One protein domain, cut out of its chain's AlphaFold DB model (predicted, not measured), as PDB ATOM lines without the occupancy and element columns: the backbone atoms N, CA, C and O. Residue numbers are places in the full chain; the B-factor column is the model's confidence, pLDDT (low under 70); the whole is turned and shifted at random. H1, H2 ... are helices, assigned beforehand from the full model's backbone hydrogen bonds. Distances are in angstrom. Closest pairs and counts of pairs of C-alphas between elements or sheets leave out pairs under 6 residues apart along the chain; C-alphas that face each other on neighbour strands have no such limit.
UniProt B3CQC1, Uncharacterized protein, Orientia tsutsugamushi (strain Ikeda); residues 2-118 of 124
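This is residues 2 to 118 of the 124 residues of an uncharacterized protein of Orientia tsutsugamushi (strain Ikeda) (UniProt B3CQC1). One very long helix, H1, sticks out over residues 2 to 34 as a bare arm that makes the length, and its other end joins a compact head of four shorter helices, H2 to H5. The printed part has 117 residues with five named helices in chain order and no named strand: all helix, extended, radius of gyration of the C-alphas 21.6 A, spans 76 by 30 by 22 A.

H1, residues 2 to 48, runs 69.6 A from C-alpha 2 at (-38.093, -40.977, 100.111). H2 is residues 53 to 66, H3 68 to 75, H4 85 to 93; H5, 99 to 113, ends at C-alpha 113 (-6.860, 10.530, 100.928).

H1 and H2 form a hairpin, closest C-alphas Met 47 and Lys 56, 4.9 A. H1 touches H4, Val 44 to Val 90, 6.4 A between C-alphas. H2 touches H5 at a shallow tilt of 14 degrees, closest C-alphas Ile 57 and Val 101, 5.8 A. H3 touches H4, about perpendicular at 88 degrees, closest C-alphas Met 75 and Leu 87, 5.0 A. In all five helices every O i to N i+4 pair is within hydrogen-bond range.

The farthest C-alphas, Lys 2 and Asn 52, are 77.1 A apart. The printed part has no cut and no long link; residues 2 to 5 are under pLDDT 70.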
ATOM      1  N   LYS A   2     -37.968 -42.199 100.956       62.84
ATOM      2  CA  LYS A   2     -38.093 -40.977 100.111       62.84
ATOM      3  C   LYS A   2     -37.432 -39.699 100.680       62.84
ATOM      4  O   LYS A   2     -36.857 -38.921  99.929       62.84
ATOM      5  N   LYS A   3     -37.457 -39.510 102.006       63.72
ATOM      6  CA  LYS A   3     -36.920 -38.315 102.692       63.72
ATOM      7  C   LYS A   3     -35.386 -38.181 102.600       63.72
ATOM      8  O   LYS A   3     -34.880 -37.079 102.442       63.72
ATOM      9  N   LEU A   4     -34.658 -39.303 102.635       65.69
ATOM     10  CA  LEU A   4     -33.188 -39.339 102.538       65.69
ATOM     11  C   LEU A   4     -32.689 -39.017 101.119       65.69
ATOM     12  O   LEU A   4     -31.688 -38.322 100.959       65.69
ATOM     13  N   ASN A   5     -33.417 -39.460 100.087       67.75
ATOM     14  CA  ASN A   5     -33.082 -39.143  98.697       67.75
ATOM     15  C   ASN A   5     -33.276 -37.652  98.384       67.75
ATOM     16  O   ASN A   5     -32.421 -37.065  97.724       67.75
ATOM     17  N   ASN A   6     -34.332 -37.019  98.911       72.81
ATOM     18  CA  ASN A   6     -34.528 -35.571  98.759       72.81
ATOM     19  C   ASN A   6     -33.408 -34.760  99.425       72.81
ATOM     20  O   ASN A   6     -32.848 -33.878  98.779       72.81
ATOM     21  N   LEU A   7     -33.001 -35.120 100.648       72.75
ATOM     22  CA  LEU A   7     -31.880 -34.468 101.342       72.75
ATOM     23  C   LEU A   7     -30.556 -34.583 100.563       72.75
ATOM     24  O   LEU A   7     -29.776 -33.633 100.503       72.75
ATOM     25  N   SER A   8     -30.299 -35.729  99.925       83.50
ATOM     26  CA  SER A   8     -29.117 -35.931  99.071       83.50
ATOM     27  C   SER A   8     -29.137 -35.041  97.820       83.50
ATOM     28  O   SER A   8     -28.116 -34.458  97.447       83.50
ATOM     29  N   ILE A   9     -30.304 -34.882  97.188       86.38
ATOM     30  CA  ILE A   9     -30.487 -34.015  96.013       86.38
ATOM     31  C   ILE A   9     -30.328 -32.539  96.396       86.38
ATOM     32  O   ILE A   9     -29.611 -31.805  95.714       86.38
ATOM     33  N   GLU A  10     -30.944 -32.108  97.495       87.94
ATOM     34  CA  GLU A  10     -30.823 -30.742  98.015       87.94
ATOM     35  C   GLU A  10     -29.371 -30.403  98.359       87.94
ATOM     36  O   GLU A  10     -28.868 -29.356  97.950       87.94
ATOM     37  N   ARG A  11     -28.645 -31.328  99.003       88.75
ATOM     38  CA  ARG A  11     -27.219 -31.153  99.307       88.75
ATOM     39  C   ARG A  11     -26.371 -30.991  98.043       88.75
ATOM     40  O   ARG A  11     -25.510 -30.115  98.003       88.75
ATOM     41  N   LYS A  12     -26.623 -31.787  96.996       90.81
ATOM     42  CA  LYS A  12     -25.924 -31.661  95.703       90.81
ATOM     43  C   LYS A  12     -26.207 -30.316  95.028       90.81
ATOM     44  O   LYS A  12     -25.279 -29.684  94.524       90.81
ATOM     45  N   ARG A  13     -27.459 -29.846  95.056       91.25
ATOM     46  CA  ARG A  13     -27.840 -28.523  94.526       91.25
ATOM     47  C   ARG A  13     -27.156 -27.392  95.292       91.25
ATOM     48  O   ARG A  13     -26.571 -26.510  94.671       91.25
ATOM     49  N   ALA A  14     -27.156 -27.450  96.623       92.69
ATOM     50  CA  ALA A  14     -26.476 -26.464  97.459       92.69
ATOM     51  C   ALA A  14     -24.966 -26.405  97.161       92.69
ATOM     52  O   ALA A  14     -24.408 -25.323  96.990       92.69
ATOM     53  N   GLN A  15     -24.306 -27.558  97.008       94.00
ATOM     54  CA  GLN A  15     -22.888 -27.620  96.628       94.00
ATOM     55  C   GLN A  15     -22.614 -26.995  95.253       94.00
ATOM     56  O   GLN A  15     -21.620 -26.283  95.091       94.00
ATOM     57  N   GLN A  16     -23.491 -27.222  94.271       94.31
ATOM     58  CA  GLN A  16     -23.381 -26.591  92.954       94.31
ATOM     59  C   GLN A  16     -23.532 -25.069  93.042       94.31
ATOM     60  O   GLN A  16     -22.697 -24.355  92.492       94.31
ATOM     61  N   LEU A  17     -24.525 -24.567  93.784       95.38
ATOM     62  CA  LEU A  17     -24.723 -23.127  93.989       95.38
ATOM     63  C   LEU A  17     -23.503 -22.470  94.644       95.38
ATOM     64  O   LEU A  17     -23.037 -21.436  94.170       95.38
ATOM     65  N   VAL A  18     -22.924 -23.103  95.669       95.31
ATOM     66  CA  VAL A  18     -21.687 -22.620  96.304       95.31
ATOM     67  C   VAL A  18     -20.528 -22.587  95.306       95.31
ATOM     68  O   VAL A  18     -19.759 -21.626  95.288       95.31
ATOM     69  N   LYS A  19     -20.393 -23.606  94.446       95.62
ATOM     70  CA  LYS A  19     -19.353 -23.634  93.409       95.62
ATOM     71  C   LYS A  19     -19.525 -22.487  92.408       95.62
ATOM     72  O   LYS A  19     -18.547 -21.805  92.111       95.62
ATOM     73  N   PHE A  20     -20.747 -22.241  91.933       95.06
ATOM     74  CA  PHE A  20     -21.035 -21.122  91.031       95.06
ATOM     75  C   PHE A  20     -20.772 -19.766  91.690       95.06
ATOM     76  O   PHE A  20     -20.124 -18.917  91.085       95.06
ATOM     77  N   ALA A  21     -21.192 -19.582  92.945       95.25
ATOM     78  CA  ALA A  21     -20.929 -18.355  93.691       95.25
ATOM     79  C   ALA A  21     -19.421 -18.080  93.824       95.25
ATOM     80  O   ALA A  21     -18.980 -16.962  93.569       95.25
ATOM     81  N   LYS A  22     -18.613 -19.105  94.134       95.50
ATOM     82  CA  LYS A  22     -17.146 -18.979  94.200       95.50
ATOM     83  C   LYS A  22     -16.534 -18.549  92.867       95.50
ATOM     84  O   LYS A  22     -15.718 -17.634  92.852       95.50
ATOM     85  N   ILE A  23     -16.940 -19.173  91.759       95.69
ATOM     86  CA  ILE A  23     -16.447 -18.817  90.417       95.69
ATOM     87  C   ILE A  23     -16.828 -17.374  90.069       95.69
ATOM     88  O   ILE A  23     -15.994 -16.609  89.591       95.69
ATOM     89  N   ASN A  24     -18.069 -16.975  90.351       94.38
ATOM     90  CA  ASN A  24     -18.534 -15.618  90.083       94.38
ATOM     91  C   ASN A  24     -17.759 -14.578  90.899       94.38
ATOM     92  O   ASN A  24     -17.336 -13.573  90.338       94.38
ATOM     93  N   LEU A  25     -17.516 -14.837  92.188       94.62
ATOM     94  CA  LEU A  25     -16.706 -13.960  93.036       94.62
ATOM     95  C   LEU A  25     -15.278 -13.814  92.503       94.62
ATOM     96  O   LEU A  25     -14.790 -12.693  92.386       94.62
ATOM     97  N   GLN A  26     -14.640 -14.915  92.098       93.44
ATOM     98  CA  GLN A  26     -13.307 -14.879  91.488       93.44
ATOM     99  C   GLN A  26     -13.288 -14.069  90.186       93.44
ATOM    100  O   GLN A  26     -12.363 -13.295  89.946       93.44
ATOM    101  N   ASN A  27     -14.314 -14.210  89.345       93.75
ATOM    102  CA  ASN A  27     -14.423 -13.444  88.104       93.75
ATOM    103  C   ASN A  27     -14.629 -11.945  88.367       93.75
ATOM    104  O   ASN A  27     -14.057 -11.121  87.658       93.75
ATOM    105  N   ILE A  28     -15.422 -11.586  89.381       92.19
ATOM    106  CA  ILE A  28     -15.612 -10.190  89.803       92.19
ATOM    107  C   ILE A  28     -14.292  -9.608  90.318       92.19
ATOM    108  O   ILE A  28     -13.918  -8.512  89.907       92.19
ATOM    109  N   GLN A  29     -13.558 -10.352  91.152       90.81
ATOM    110  CA  GLN A  29     -12.252  -9.935  91.672       90.81
ATOM    111  C   GLN A  29     -11.249  -9.673  90.543       90.81
ATOM    112  O   GLN A  29     -10.686  -8.584  90.479       90.81
ATOM    113  N   LYS A  30     -11.110 -10.607  89.592       91.62
ATOM    114  CA  LYS A  30     -10.216 -10.440  88.432       91.62
ATOM    115  C   LYS A  30     -10.561  -9.213  87.593       91.62
ATOM    116  O   LYS A  30      -9.680  -8.428  87.262       91.62
ATOM    117  N   LYS A  31     -11.847  -9.014  87.285       91.19
ATOM    118  CA  LYS A  31     -12.297  -7.831  86.535       91.19
ATOM    119  C   LYS A  31     -11.978  -6.534  87.274       91.19
ATOM    120  O   LYS A  31     -11.604  -5.551  86.641       91.19
ATOM    121  N   ASN A  32     -12.119  -6.526  88.599       90.62
ATOM    122  CA  ASN A  32     -11.785  -5.358  89.405       90.62
ATOM    123  C   ASN A  32     -10.273  -5.077  89.393       90.62
ATOM    124  O   ASN A  32      -9.864  -3.937  89.195       90.62
ATOM    125  N   GLU A  33      -9.439  -6.112  89.522       91.62
ATOM    126  CA  GLU A  33      -7.980  -5.987  89.425       91.62
ATOM    127  C   GLU A  33      -7.529  -5.462  88.055       91.62
ATOM    128  O   GLU A  33      -6.717  -4.542  87.985       91.62
ATOM    129  N   GLU A  34      -8.072  -5.999  86.959       93.56
ATOM    130  CA  GLU A  34      -7.787  -5.518  85.601       93.56
ATOM    131  C   GLU A  34      -8.195  -4.055  85.429       93.56
ATOM    132  O   GLU A  34      -7.442  -3.245  84.881       93.56
ATOM    133  N   TYR A  35      -9.372  -3.693  85.942       92.44
ATOM    134  CA  TYR A  35      -9.846  -2.321  85.908       92.44
ATOM    135  C   TYR A  35      -8.916  -1.395  86.701       92.44
ATOM    136  O   TYR A  35      -8.607  -0.297  86.229       92.44
ATOM    137  N   ASN A  36      -8.448  -1.805  87.881       94.25
ATOM    138  CA  ASN A  36      -7.501  -1.042  88.701       94.25
ATOM    139  C   ASN A  36      -6.171  -0.835  87.978       94.25
ATOM    140  O   ASN A  36      -5.756   0.310  87.810       94.25
ATOM    141  N   LYS A  37      -5.578  -1.909  87.445       95.44
ATOM    142  CA  LYS A  37      -4.337  -1.845  86.656       95.44
ATOM    143  C   LYS A  37      -4.461  -0.895  85.470       95.44
ATOM    144  O   LYS A  37      -3.589  -0.059  85.261       95.44
ATOM    145  N   LYS A  38      -5.571  -0.978  84.729       96.62
ATOM    146  CA  LYS A  38      -5.832  -0.086  83.593       96.62
ATOM    147  C   LYS A  38      -5.874   1.381  84.021       96.62
ATOM    148  O   LYS A  38      -5.266   2.217  83.366       96.62
ATOM    149  N   PHE A  39      -6.557   1.692  85.121       97.69
ATOM    150  CA  PHE A  39      -6.615   3.061  85.633       97.69
ATOM    151  C   PHE A  39      -5.244   3.587  86.058       97.69
ATOM    152  O   PHE A  39      -4.910   4.706  85.690       97.69
ATOM    153  N   LEU A  40      -4.450   2.793  86.783       97.69
ATOM    154  CA  LEU A  40      -3.112   3.202  87.216       97.69
ATOM    155  C   LEU A  40      -2.190   3.449  86.016       97.69
ATOM    156  O   LEU A  40      -1.556   4.495  85.946       97.69
ATOM    157  N   ALA A  41      -2.185   2.546  85.031       96.88
ATOM    158  CA  ALA A  41      -1.399   2.712  83.809       96.88
ATOM    159  C   ALA A  41      -1.804   3.973  83.031       96.88
ATOM    160  O   ALA A  41      -0.962   4.746  82.576       96.88
ATOM    161  N   GLU A  42      -3.108   4.212  82.903       97.06
ATOM    162  CA  GLU A  42      -3.646   5.404  82.259       97.06
ATOM    163  C   GLU A  42      -3.351   6.695  83.041       97.06
ATOM    164  O   GLU A  42      -3.231   7.755  82.429       97.06
ATOM    165  N   LEU A  43      -3.285   6.635  84.373       97.62
ATOM    166  CA  LEU A  43      -2.932   7.760  85.239       97.62
ATOM    167  C   LEU A  43      -1.445   8.108  85.090       97.62
ATOM    168  O   LEU A  43      -1.114   9.256  84.815       97.62
ATOM    169  N   VAL A  44      -0.563   7.107  85.174       97.06
ATOM    170  CA  VAL A  44       0.883   7.252  84.928       97.06
ATOM    171  C   VAL A  44       1.141   7.810  83.532       97.06
ATOM    172  O   VAL A  44       1.943   8.726  83.363       97.06
ATOM    173  N   THR A  45       0.413   7.319  82.530       96.56
ATOM    174  CA  THR A  45       0.525   7.798  81.148       96.56
ATOM    175  C   THR A  45       0.232   9.295  81.037       96.56
ATOM    176  O   THR A  45       0.996  10.015  80.396       96.56
ATOM    177  N   ASP A  46      -0.829   9.781  81.692       96.25
ATOM    178  CA  ASP A  46      -1.178  11.206  81.680       96.25
ATOM    179  C   ASP A  46      -0.101  12.091  82.331       96.25
ATOM    180  O   ASP A  46       0.024  13.254  81.953       96.25
ATOM    181  N   MET A  47       0.700  11.551  83.258       96.00
ATOM    182  CA  MET A  47       1.794  12.273  83.924       96.00
ATOM    183  C   MET A  47       3.139  12.178  83.189       96.00
ATOM    184  O   MET A  47       3.982  13.063  83.321       96.00
ATOM    185  N   THR A  48       3.357  11.134  82.390       92.88
ATOM    186  CA  THR A  48       4.680  10.820  81.822       92.88
ATOM    187  C   THR A  48       4.801  11.165  80.337       92.88
ATOM    188  O   THR A  48       5.817  11.727  79.919       92.88
ATOM    189  N   GLN A  49       3.774  10.909  79.524       89.25
ATOM    190  CA  GLN A  49       3.906  10.958  78.064       89.25
ATOM    191  C   GLN A  49       3.797  12.363  77.474       89.25
ATOM    192  O   GLN A  49       2.825  13.051  77.750       89.25
ATOM    193  N   GLY A  50       4.749  12.725  76.596       77.44
ATOM    194  CA  GLY A  50       4.616  13.566  75.382       77.44
ATOM    195  C   GLY A  50       4.016  14.980  75.466       77.44
ATOM    196  O   GLY A  50       4.033  15.707  74.476       77.44
ATOM    197  N   TYR A  51       3.483  15.368  76.613       87.44
ATOM    198  CA  TYR A  51       2.825  16.633  76.884       87.44
ATOM    199  C   TYR A  51       3.762  17.544  77.671       87.44
ATOM    200  O   TYR A  51       4.661  17.074  78.376       87.44
ATOM    201  N   ASN A  52       3.523  18.852  77.595       94.38
ATOM    202  CA  ASN A  52       4.155  19.750  78.552       94.38
ATOM    203  C   ASN A  52       3.593  19.500  79.961       94.38
ATOM    204  O   ASN A  52       2.506  18.946  80.134       94.38
ATOM    205  N   ASP A  53       4.335  19.919  80.976       95.44
ATOM    206  CA  ASP A  53       3.992  19.630  82.367       95.44
ATOM    207  C   ASP A  53       2.623  20.177  82.801       95.44
ATOM    208  O   ASP A  53       1.927  19.527  83.572       95.44
ATOM    209  N   ASP A  54       2.184  21.327  82.280       96.38
ATOM    210  CA  ASP A  54       0.885  21.904  82.657       96.38
ATOM    211  C   ASP A  54      -0.274  21.094  82.063       96.38
ATOM    212  O   ASP A  54      -1.325  20.922  82.683       96.38
ATOM    213  N   GLN A  55      -0.085  20.559  80.856       96.75
ATOM    214  CA  GLN A  55      -1.015  19.614  80.246       96.75
ATOM    215  C   GLN A  55      -1.046  18.292  81.019       96.75
ATOM    216  O   GLN A  55      -2.134  17.755  81.225       96.75
ATOM    217  N   LYS A  56       0.107  17.791  81.475       96.88
ATOM    218  CA  LYS A  56       0.195  16.581  82.312       96.88
ATOM    219  C   LYS A  56      -0.600  16.744  83.604       96.88
ATOM    220  O   LYS A  56      -1.463  15.916  83.895       96.88
ATOM    221  N   ILE A  57      -0.386  17.856  84.310       97.50
ATOM    222  CA  ILE A  57      -1.108  18.197  85.544       97.50
ATOM    223  C   ILE A  57      -2.618  18.243  85.283       97.50
ATOM    224  O   ILE A  57      -3.364  17.489  85.900       97.50
ATOM    225  N   LYS A  58      -3.075  19.014  84.287       97.31
ATOM    226  CA  LYS A  58      -4.512  19.124  83.971       97.31
ATOM    227  C   LYS A  58      -5.162  17.781  83.647       97.31
ATOM    228  O   LYS A  58      -6.305  17.534  84.027       97.31
ATOM    229  N   ARG A  59      -4.464  16.913  82.910       97.12
ATOM    230  CA  ARG A  59      -4.981  15.585  82.546       97.12
ATOM    231  C   ARG A  59      -5.068  14.667  83.759       97.12
ATOM    232  O   ARG A  59      -6.103  14.032  83.950       97.12
ATOM    233  N   MET A  60      -4.019  14.642  84.579       97.69
ATOM    234  CA  MET A  60      -3.991  13.914  85.846       97.69
ATOM    235  C   MET A  60      -5.144  14.356  86.752       97.69
ATOM    236  O   MET A  60      -5.937  13.517  87.173       97.69
ATOM    237  N   GLU A  61      -5.286  15.658  86.997       97.88
ATOM    238  CA  GLU A  61      -6.342  16.217  87.848       97.88
ATOM    239  C   GLU A  61      -7.736  15.871  87.320       97.88
ATOM    240  O   GLU A  61      -8.564  15.342  88.059       97.88
ATOM    241  N   SER A  62      -7.971  16.075  86.020       97.69
ATOM    242  CA  SER A  62      -9.241  15.748  85.369       97.69
ATOM    243  C   SER A  62      -9.593  14.258  85.488       97.69
ATOM    244  O   SER A  62     -10.744  13.898  85.755       97.69
ATOM    245  N   LYS A  63      -8.607  13.363  85.329       97.56
ATOM    246  CA  LYS A  63      -8.803  11.918  85.501       97.56
ATOM    247  C   LYS A  63      -9.081  11.559  86.961       97.56
ATOM    248  O   LYS A  63      -9.993  10.768  87.211       97.56
ATOM    249  N   ILE A  64      -8.331  12.120  87.906       97.88
ATOM    250  CA  ILE A  64      -8.521  11.867  89.338       97.88
ATOM    251  C   ILE A  64      -9.899  12.353  89.783       97.88
ATOM    252  O   ILE A  64     -10.614  11.602  90.434       97.88
ATOM    253  N   GLU A  65     -10.319  13.550  89.382       97.44
ATOM    254  CA  GLU A  65     -11.636  14.094  89.714       97.44
ATOM    255  C   GLU A  65     -12.767  13.208  89.175       97.44
ATOM    256  O   GLU A  65     -13.669  12.815  89.920       97.44
ATOM    257  N   LYS A  66     -12.672  12.796  87.903       97.38
ATOM    258  CA  LYS A  66     -13.657  11.910  87.268       97.38
ATOM    259  C   LYS A  66     -13.776  10.547  87.959       97.38
ATOM    260  O   LYS A  66     -14.851   9.948  87.945       97.38
ATOM    261  N   TYR A  67     -12.689  10.041  88.537       96.88
ATOM    262  CA  TYR A  67     -12.624   8.717  89.162       96.88
ATOM    263  C   TYR A  67     -12.194   8.786  90.634       96.88
ATOM    264  O   TYR A  67     -11.500   7.895  91.124       96.88
ATOM    265  N   SER A  68     -12.635   9.817  91.356       95.69
ATOM    266  CA  SER A  68     -12.156  10.152  92.704       95.69
ATOM    267  C   SER A  68     -12.316   9.020  93.717       95.69
ATOM    268  O   SER A  68     -11.363   8.688  94.419       95.69
ATOM    269  N   SER A  69     -13.469   8.342  93.747       94.44
ATOM    270  CA  SER A  69     -13.690   7.189  94.635       94.44
ATOM    271  C   SER A  69     -12.695   6.059  94.382       94.44
ATOM    272  O   SER A  69     -12.225   5.412  95.316       94.44
ATOM    273  N   LYS A  70     -12.354   5.828  93.110       94.75
ATOM    274  CA  LYS A  70     -11.390   4.801  92.721       94.75
ATOM    275  C   LYS A  70      -9.977   5.219  93.093       94.75
ATOM    276  O   LYS A  70      -9.273   4.434  93.719       94.75
ATOM    277  N   PHE A  71      -9.595   6.447  92.755       96.38
ATOM    278  CA  PHE A  71      -8.311   7.015  93.144       96.38
ATOM    279  C   PHE A  71      -8.103   6.905  94.658       96.38
ATOM    280  O   PHE A  71      -7.138   6.283  95.088       96.38
ATOM    281  N   LYS A  72      -9.071   7.367  95.457       94.50
ATOM    282  CA  LYS A  72      -9.042   7.247  96.919       94.50
ATOM    283  C   LYS A  72      -8.860   5.802  97.375       94.50
ATOM    284  O   LYS A  72      -7.990   5.531  98.190       94.50
ATOM    285  N   SER A  73      -9.640   4.865  96.826       93.06
ATOM    286  CA  SER A  73      -9.554   3.452  97.222       93.06
ATOM    287  C   SER A  73      -8.189   2.815  96.955       93.06
ATOM    288  O   SER A  73      -7.809   1.900  97.680       93.06
ATOM    289  N   LEU A  74      -7.477   3.292  95.927       93.69
ATOM    290  CA  LEU A  74      -6.163   2.789  95.533       93.69
ATOM    291  C   LEU A  74      -5.034   3.503  96.272       93.69
ATOM    292  O   LEU A  74      -4.022   2.880  96.543       93.69
ATOM    293  N   MET A  75      -5.175   4.786  96.598       93.75
ATOM    294  CA  MET A  75      -4.087   5.575  97.188       93.75
ATOM    295  C   MET A  75      -4.100   5.594  98.719       93.75
ATOM    296  O   MET A  75      -3.052   5.801  99.325       93.75
ATOM    297  N   GLN A  76      -5.255   5.360  99.346       90.94
ATOM    298  CA  GLN A  76      -5.365   5.325 100.804       90.94
ATOM    299  C   GLN A  76      -4.541   4.184 101.417       90.94
ATOM    300  O   GLN A  76      -4.393   3.117 100.816       90.94
ATOM    301  N   LYS A  77      -4.059   4.392 102.646       83.12
ATOM    302  CA  LYS A  77      -3.437   3.350 103.465       83.12
ATOM    303  C   LYS A  77      -4.300   2.087 103.512       83.12
ATOM    304  O   LYS A  77      -5.532   2.146 103.540       83.12
ATOM    305  N   ASP A  78      -3.640   0.936 103.515       78.75
ATOM    306  CA  ASP A  78      -4.331  -0.337 103.656       78.75
ATOM    307  C   ASP A  78      -4.921  -0.504 105.070       78.75
ATOM    308  O   ASP A  78      -4.750   0.334 105.957       78.75
ATOM    309  N   GLN A  79      -5.623  -1.612 105.310       76.00
ATOM    310  CA  GLN A  79      -6.261  -1.876 106.607       76.00
ATOM    311  C   GLN A  79      -5.268  -1.989 107.778       76.00
ATOM    312  O   GLN A  79      -5.691  -1.926 108.930       76.00
ATOM    313  N   SER A  80      -3.970  -2.160 107.503       78.50
ATOM    314  CA  SER A  80      -2.912  -2.162 108.517       78.50
ATOM    315  C   SER A  80      -2.365  -0.762 108.820       78.50
ATOM    316  O   SER A  80      -1.520  -0.618 109.698       78.50
ATOM    317  N   GLY A  81      -2.833   0.269 108.107       75.56
ATOM    318  CA  GLY A  81      -2.281   1.622 108.170       75.56
ATOM    319  C   GLY A  81      -0.995   1.792 107.356       75.56
ATOM    320  O   GLY A  81      -0.374   2.854 107.422       75.56
ATOM    321  N   SER A  82      -0.596   0.775 106.584       80.31
ATOM    322  CA  SER A  82       0.586   0.824 105.723       80.31
ATOM    323  C   SER A  82       0.274   1.555 104.423       80.31
ATOM    324  O   SER A  82      -0.866   1.556 103.953       80.31
ATOM    325  N   ARG A  83       1.288   2.182 103.822       80.19
ATOM    326  CA  ARG A  83       1.134   2.873 102.538       80.19
ATOM    327  C   ARG A  83       0.676   1.909 101.450       80.19
ATOM    328  O   ARG A  83       1.083   0.748 101.407       80.19
ATOM    329  N   SER A  84      -0.196   2.408 100.578       88.25
ATOM    330  CA  SER A  84      -0.685   1.620  99.459       88.25
ATOM    331  C   SER A  84       0.442   1.269  98.491       88.25
ATOM    332  O   SER A  84       1.179   2.139  98.028       88.25
ATOM    333  N   LYS A  85       0.484  -0.002  98.087       91.00
ATOM    334  CA  LYS A  85       1.370  -0.481  97.018       91.00
ATOM    335  C   LYS A  85       1.085   0.195  95.677       91.00
ATOM    336  O   LYS A  85       1.996   0.345  94.871       91.00
ATOM    337  N   ASP A  86      -0.162   0.599  95.435       93.81
ATOM    338  CA  ASP A  86      -0.536   1.316  94.215       93.81
ATOM    339  C   ASP A  86      -0.024   2.762  94.253       93.81
ATOM    340  O   ASP A  86       0.410   3.292  93.230       93.81
ATOM    341  N   LEU A  87      -0.007   3.382  95.440       92.50
ATOM    342  CA  LEU A  87       0.604   4.695  95.638       92.50
ATOM    343  C   LEU A  87       2.126   4.628  95.459       92.50
ATOM    344  O   LEU A  87       2.692   5.482  94.775       92.50
ATOM    345  N   ASP A  88       2.782   3.603  96.003       91.31
ATOM    346  CA  ASP A  88       4.216   3.366  95.783       91.31
ATOM    347  C   ASP A  88       4.533   3.154  94.306       91.31
ATOM    348  O   ASP A  88       5.462   3.760  93.776       91.31
ATOM    349  N   TYR A  89       3.722   2.344  93.621       94.38
ATOM    350  CA  TYR A  89       3.848   2.127  92.185       94.38
ATOM    351  C   TYR A  89       3.802   3.450  91.412       94.38
ATOM    352  O   TYR A  89       4.747   3.761  90.694       94.38
ATOM    353  N   VAL A  90       2.755   4.263  91.595       94.88
ATOM    354  CA  VAL A  90       2.637   5.533  90.863       94.88
ATOM    355  C   VAL A  90       3.778   6.485  91.212       94.88
ATOM    356  O   VAL A  90       4.343   7.088  90.306       94.88
ATOM    357  N   THR A  91       4.157   6.576  92.491       93.00
ATOM    358  CA  THR A  91       5.271   7.425  92.953       93.00
ATOM    359  C   THR A  91       6.580   7.064  92.244       93.00
ATOM    360  O   THR A  91       7.303   7.951  91.792       93.00
ATOM    361  N   ASN A  92       6.865   5.767  92.100       94.31
ATOM    362  CA  ASN A  92       8.065   5.284  91.421       94.31
ATOM    363  C   ASN A  92       8.046   5.613  89.923       94.31
ATOM    364  O   ASN A  92       9.033   6.127  89.398       94.31
ATOM    365  N   GLU A  93       6.919   5.382  89.247       94.88
ATOM    366  CA  GLU A  93       6.775   5.636  87.806       94.88
ATOM    367  C   GLU A  93       6.893   7.126  87.446       94.88
ATOM    368  O   GLU A  93       7.358   7.471  86.361       94.88
ATOM    369  N   ILE A  94       6.498   8.030  88.349       93.75
ATOM    370  CA  ILE A  94       6.597   9.479  88.115       93.75
ATOM    371  C   ILE A  94       7.872  10.108  88.676       93.75
ATOM    372  O   ILE A  94       8.014  11.328  88.607       93.75
ATOM    373  N   SER A  95       8.800   9.320  89.226       91.44
ATOM    374  CA  SER A  95      10.004   9.825  89.905       91.44
ATOM    375  C   SER A  95      10.877  10.730  89.020       91.44
ATOM    376  O   SER A  95      11.420  11.725  89.503       91.44
ATOM    377  N   GLU A  96      10.933  10.447  87.716       89.81
ATOM    378  CA  GLU A  96      11.672  11.226  86.712       89.81
ATOM    379  C   GLU A  96      10.870  12.404  86.125       89.81
ATOM    380  O   GLU A  96      11.393  13.192  85.334       89.81
ATOM    381  N   CYS A  97       9.597  12.567  86.502       92.31
ATOM    382  CA  CYS A  97       8.806  13.715  86.070       92.31
ATOM    383  C   CYS A  97       9.308  15.015  86.716       92.31
ATOM    384  O   CYS A  97       9.864  15.037  87.823       92.31
ATOM    385  N   ALA A  98       9.033  16.136  86.039       92.94
ATOM    386  CA  ALA A  98       9.286  17.465  86.578       92.94
ATOM    387  C   ALA A  98       8.665  17.614  87.976       92.94
ATOM    388  O   ALA A  98       7.557  17.137  88.233       92.94
ATOM    389  N   MET A  99       9.370  18.307  88.874       93.31
ATOM    390  CA  MET A  99       8.972  18.448  90.280       93.31
ATOM    391  C   MET A  99       7.530  18.949  90.431       93.31
ATOM    392  O   MET A  99       6.784  18.396  91.227       93.31
ATOM    393  N   LYS A 100       7.097  19.912  89.608       95.44
ATOM    394  CA  LYS A 100       5.717  20.418  89.645       95.44
ATOM    395  C   LYS A 100       4.648  19.367  89.324       95.44
ATOM    396  O   LYS A 100       3.562  19.439  89.877       95.44
ATOM    397  N   VAL A 101       4.945  18.384  88.470       95.00
ATOM    398  CA  VAL A 101       4.013  17.284  88.167       95.00
ATOM    399  C   VAL A 101       3.901  16.353  89.372       95.00
ATOM    400  O   VAL A 101       2.800  15.958  89.743       95.00
ATOM    401  N   ARG A 102       5.035  16.044  90.015       94.94
ATOM    402  CA  ARG A 102       5.075  15.212  91.225       94.94
ATOM    403  C   ARG A 102       4.358  15.874  92.402       94.94
ATOM    404  O   ARG A 102       3.526  15.227  93.025       94.94
ATOM    405  N   LEU A 103       4.610  17.161  92.644       94.31
ATOM    406  CA  LEU A 103       3.928  17.928  93.691       94.31
ATOM    407  C   LEU A 103       2.419  17.991  93.447       94.31
ATOM    408  O   LEU A 103       1.646  17.704  94.352       94.31
ATOM    409  N   ALA A 104       1.988  18.262  92.212       96.38
ATOM    410  CA  ALA A 104       0.566  18.256  91.888       96.38
ATOM    411  C   ALA A 104      -0.077  16.876  92.130       96.38
ATOM    412  O   ALA A 104      -1.218  16.797  92.577       96.38
ATOM    413  N   PHE A 105       0.633  15.774  91.862       96.31
ATOM    414  CA  PHE A 105       0.144  14.435  92.202       96.31
ATOM    415  C   PHE A 105      -0.011  14.255  93.719       96.31
ATOM    416  O   PHE A 105      -1.057  13.786  94.173       96.31
ATOM    417  N   GLU A 106       0.992  14.656  94.504       93.44
ATOM    418  CA  GLU A 106       0.949  14.607  95.970       93.44
ATOM    419  C   GLU A 106      -0.202  15.448  96.537       93.44
ATOM    420  O   GLU A 106      -0.946  14.963  97.387       93.44
ATOM    421  N   GLU A 107      -0.438  16.647  96.002       94.81
ATOM    422  CA  GLU A 107      -1.582  17.490  96.364       94.81
ATOM    423  C   GLU A 107      -2.920  16.775  96.128       94.81
ATOM    424  O   GLU A 107      -3.831  16.864  96.955       94.81
ATOM    425  N   GLN A 108      -3.058  16.012  95.036       96.56
ATOM    426  CA  GLN A 108      -4.261  15.206  94.814       96.56
ATOM    427  C   GLN A 108      -4.364  14.041  95.809       96.56
ATOM    428  O   GLN A 108      -5.464  13.745  96.287       96.56
ATOM    429  N   VAL A 109      -3.252  13.384  96.155       94.38
ATOM    430  CA  VAL A 109      -3.240  12.341  97.196       94.38
ATOM    431  C   VAL A 109      -3.726  12.921  98.522       94.38
ATOM    432  O   VAL A 109      -4.655  12.365  99.109       94.38
ATOM    433  N   VAL A 110      -3.196  14.071  98.941       92.69
ATOM    434  CA  VAL A 110      -3.637  14.783 100.150       92.69
ATOM    435  C   VAL A 110      -5.119  15.127 100.073       92.69
ATOM    436  O   VAL A 110      -5.885  14.769 100.965       92.69
ATOM    437  N   LYS A 111      -5.553  15.753  98.975       94.88
ATOM    438  CA  LYS A 111      -6.938  16.196  98.784       94.88
ATOM    439  C   LYS A 111      -7.958  15.067  98.939       94.88
ATOM    440  O   LYS A 111      -9.029  15.287  99.501       94.88
ATOM    441  N   TYR A 112      -7.671  13.879  98.407       94.00
ATOM    442  CA  TYR A 112      -8.643  12.780  98.383       94.00
ATOM    443  C   TYR A 112      -8.440  11.736  99.481       94.00
ATOM    444  O   TYR A 112      -9.407  11.062  99.859       94.00
ATOM    445  N   CYS A 113      -7.215  11.583  99.979       90.62
ATOM    446  CA  CYS A 113      -6.860  10.530 100.928       90.62
ATOM    447  C   CYS A 113      -6.549  11.075 102.321       90.62
ATOM    448  O   CYS A 113      -6.842  10.366 103.274       90.62
ATOM    449  N   GLY A 114      -6.047  12.307 102.435       86.12
ATOM    450  CA  GLY A 114      -5.559  12.912 103.677       86.12
ATOM    451  C   GLY A 114      -4.029  12.959 103.736       86.12
ATOM    452  O   GLY A 114      -3.356  12.111 103.140       86.12
ATOM    453  N   GLU A 115      -3.486  13.955 104.441       79.88
ATOM    454  CA  GLU A 115      -2.039  14.193 104.609       79.88
ATOM    455  C   GLU A 115      -1.318  12.986 105.210       79.88
ATOM    456  O   GLU A 115      -0.200  12.668 104.817       79.88
ATOM    457  N   GLU A 116      -1.996  12.224 106.068       75.50
ATOM    458  CA  GLU A 116      -1.472  11.019 106.700       75.50
ATOM    459  C   GLU A 116      -1.115   9.899 105.710       75.50
ATOM    460  O   GLU A 116      -0.529   8.894 106.114       75.50
ATOM    461  N   ASN A 117      -1.489  10.022 104.432       74.50
ATOM    462  CA  ASN A 117      -1.141   9.070 103.374       74.50
ATOM    463  C   ASN A 117       0.171   9.431 102.659       74.50
ATOM    464  O   ASN A 117       0.722   8.596 101.930       74.50
ATOM    465  N   LEU A 118       0.704  10.634 102.883       70.00
ATOM    466  CA  LEU A 118       2.070  10.980 102.511       70.00
ATOM    467  C   LEU A 118       3.038  10.337 103.520       70.00
ATOM    468  O   LEU A 118       2.760  10.298 104.714       70.00
TER     469      LEU A 118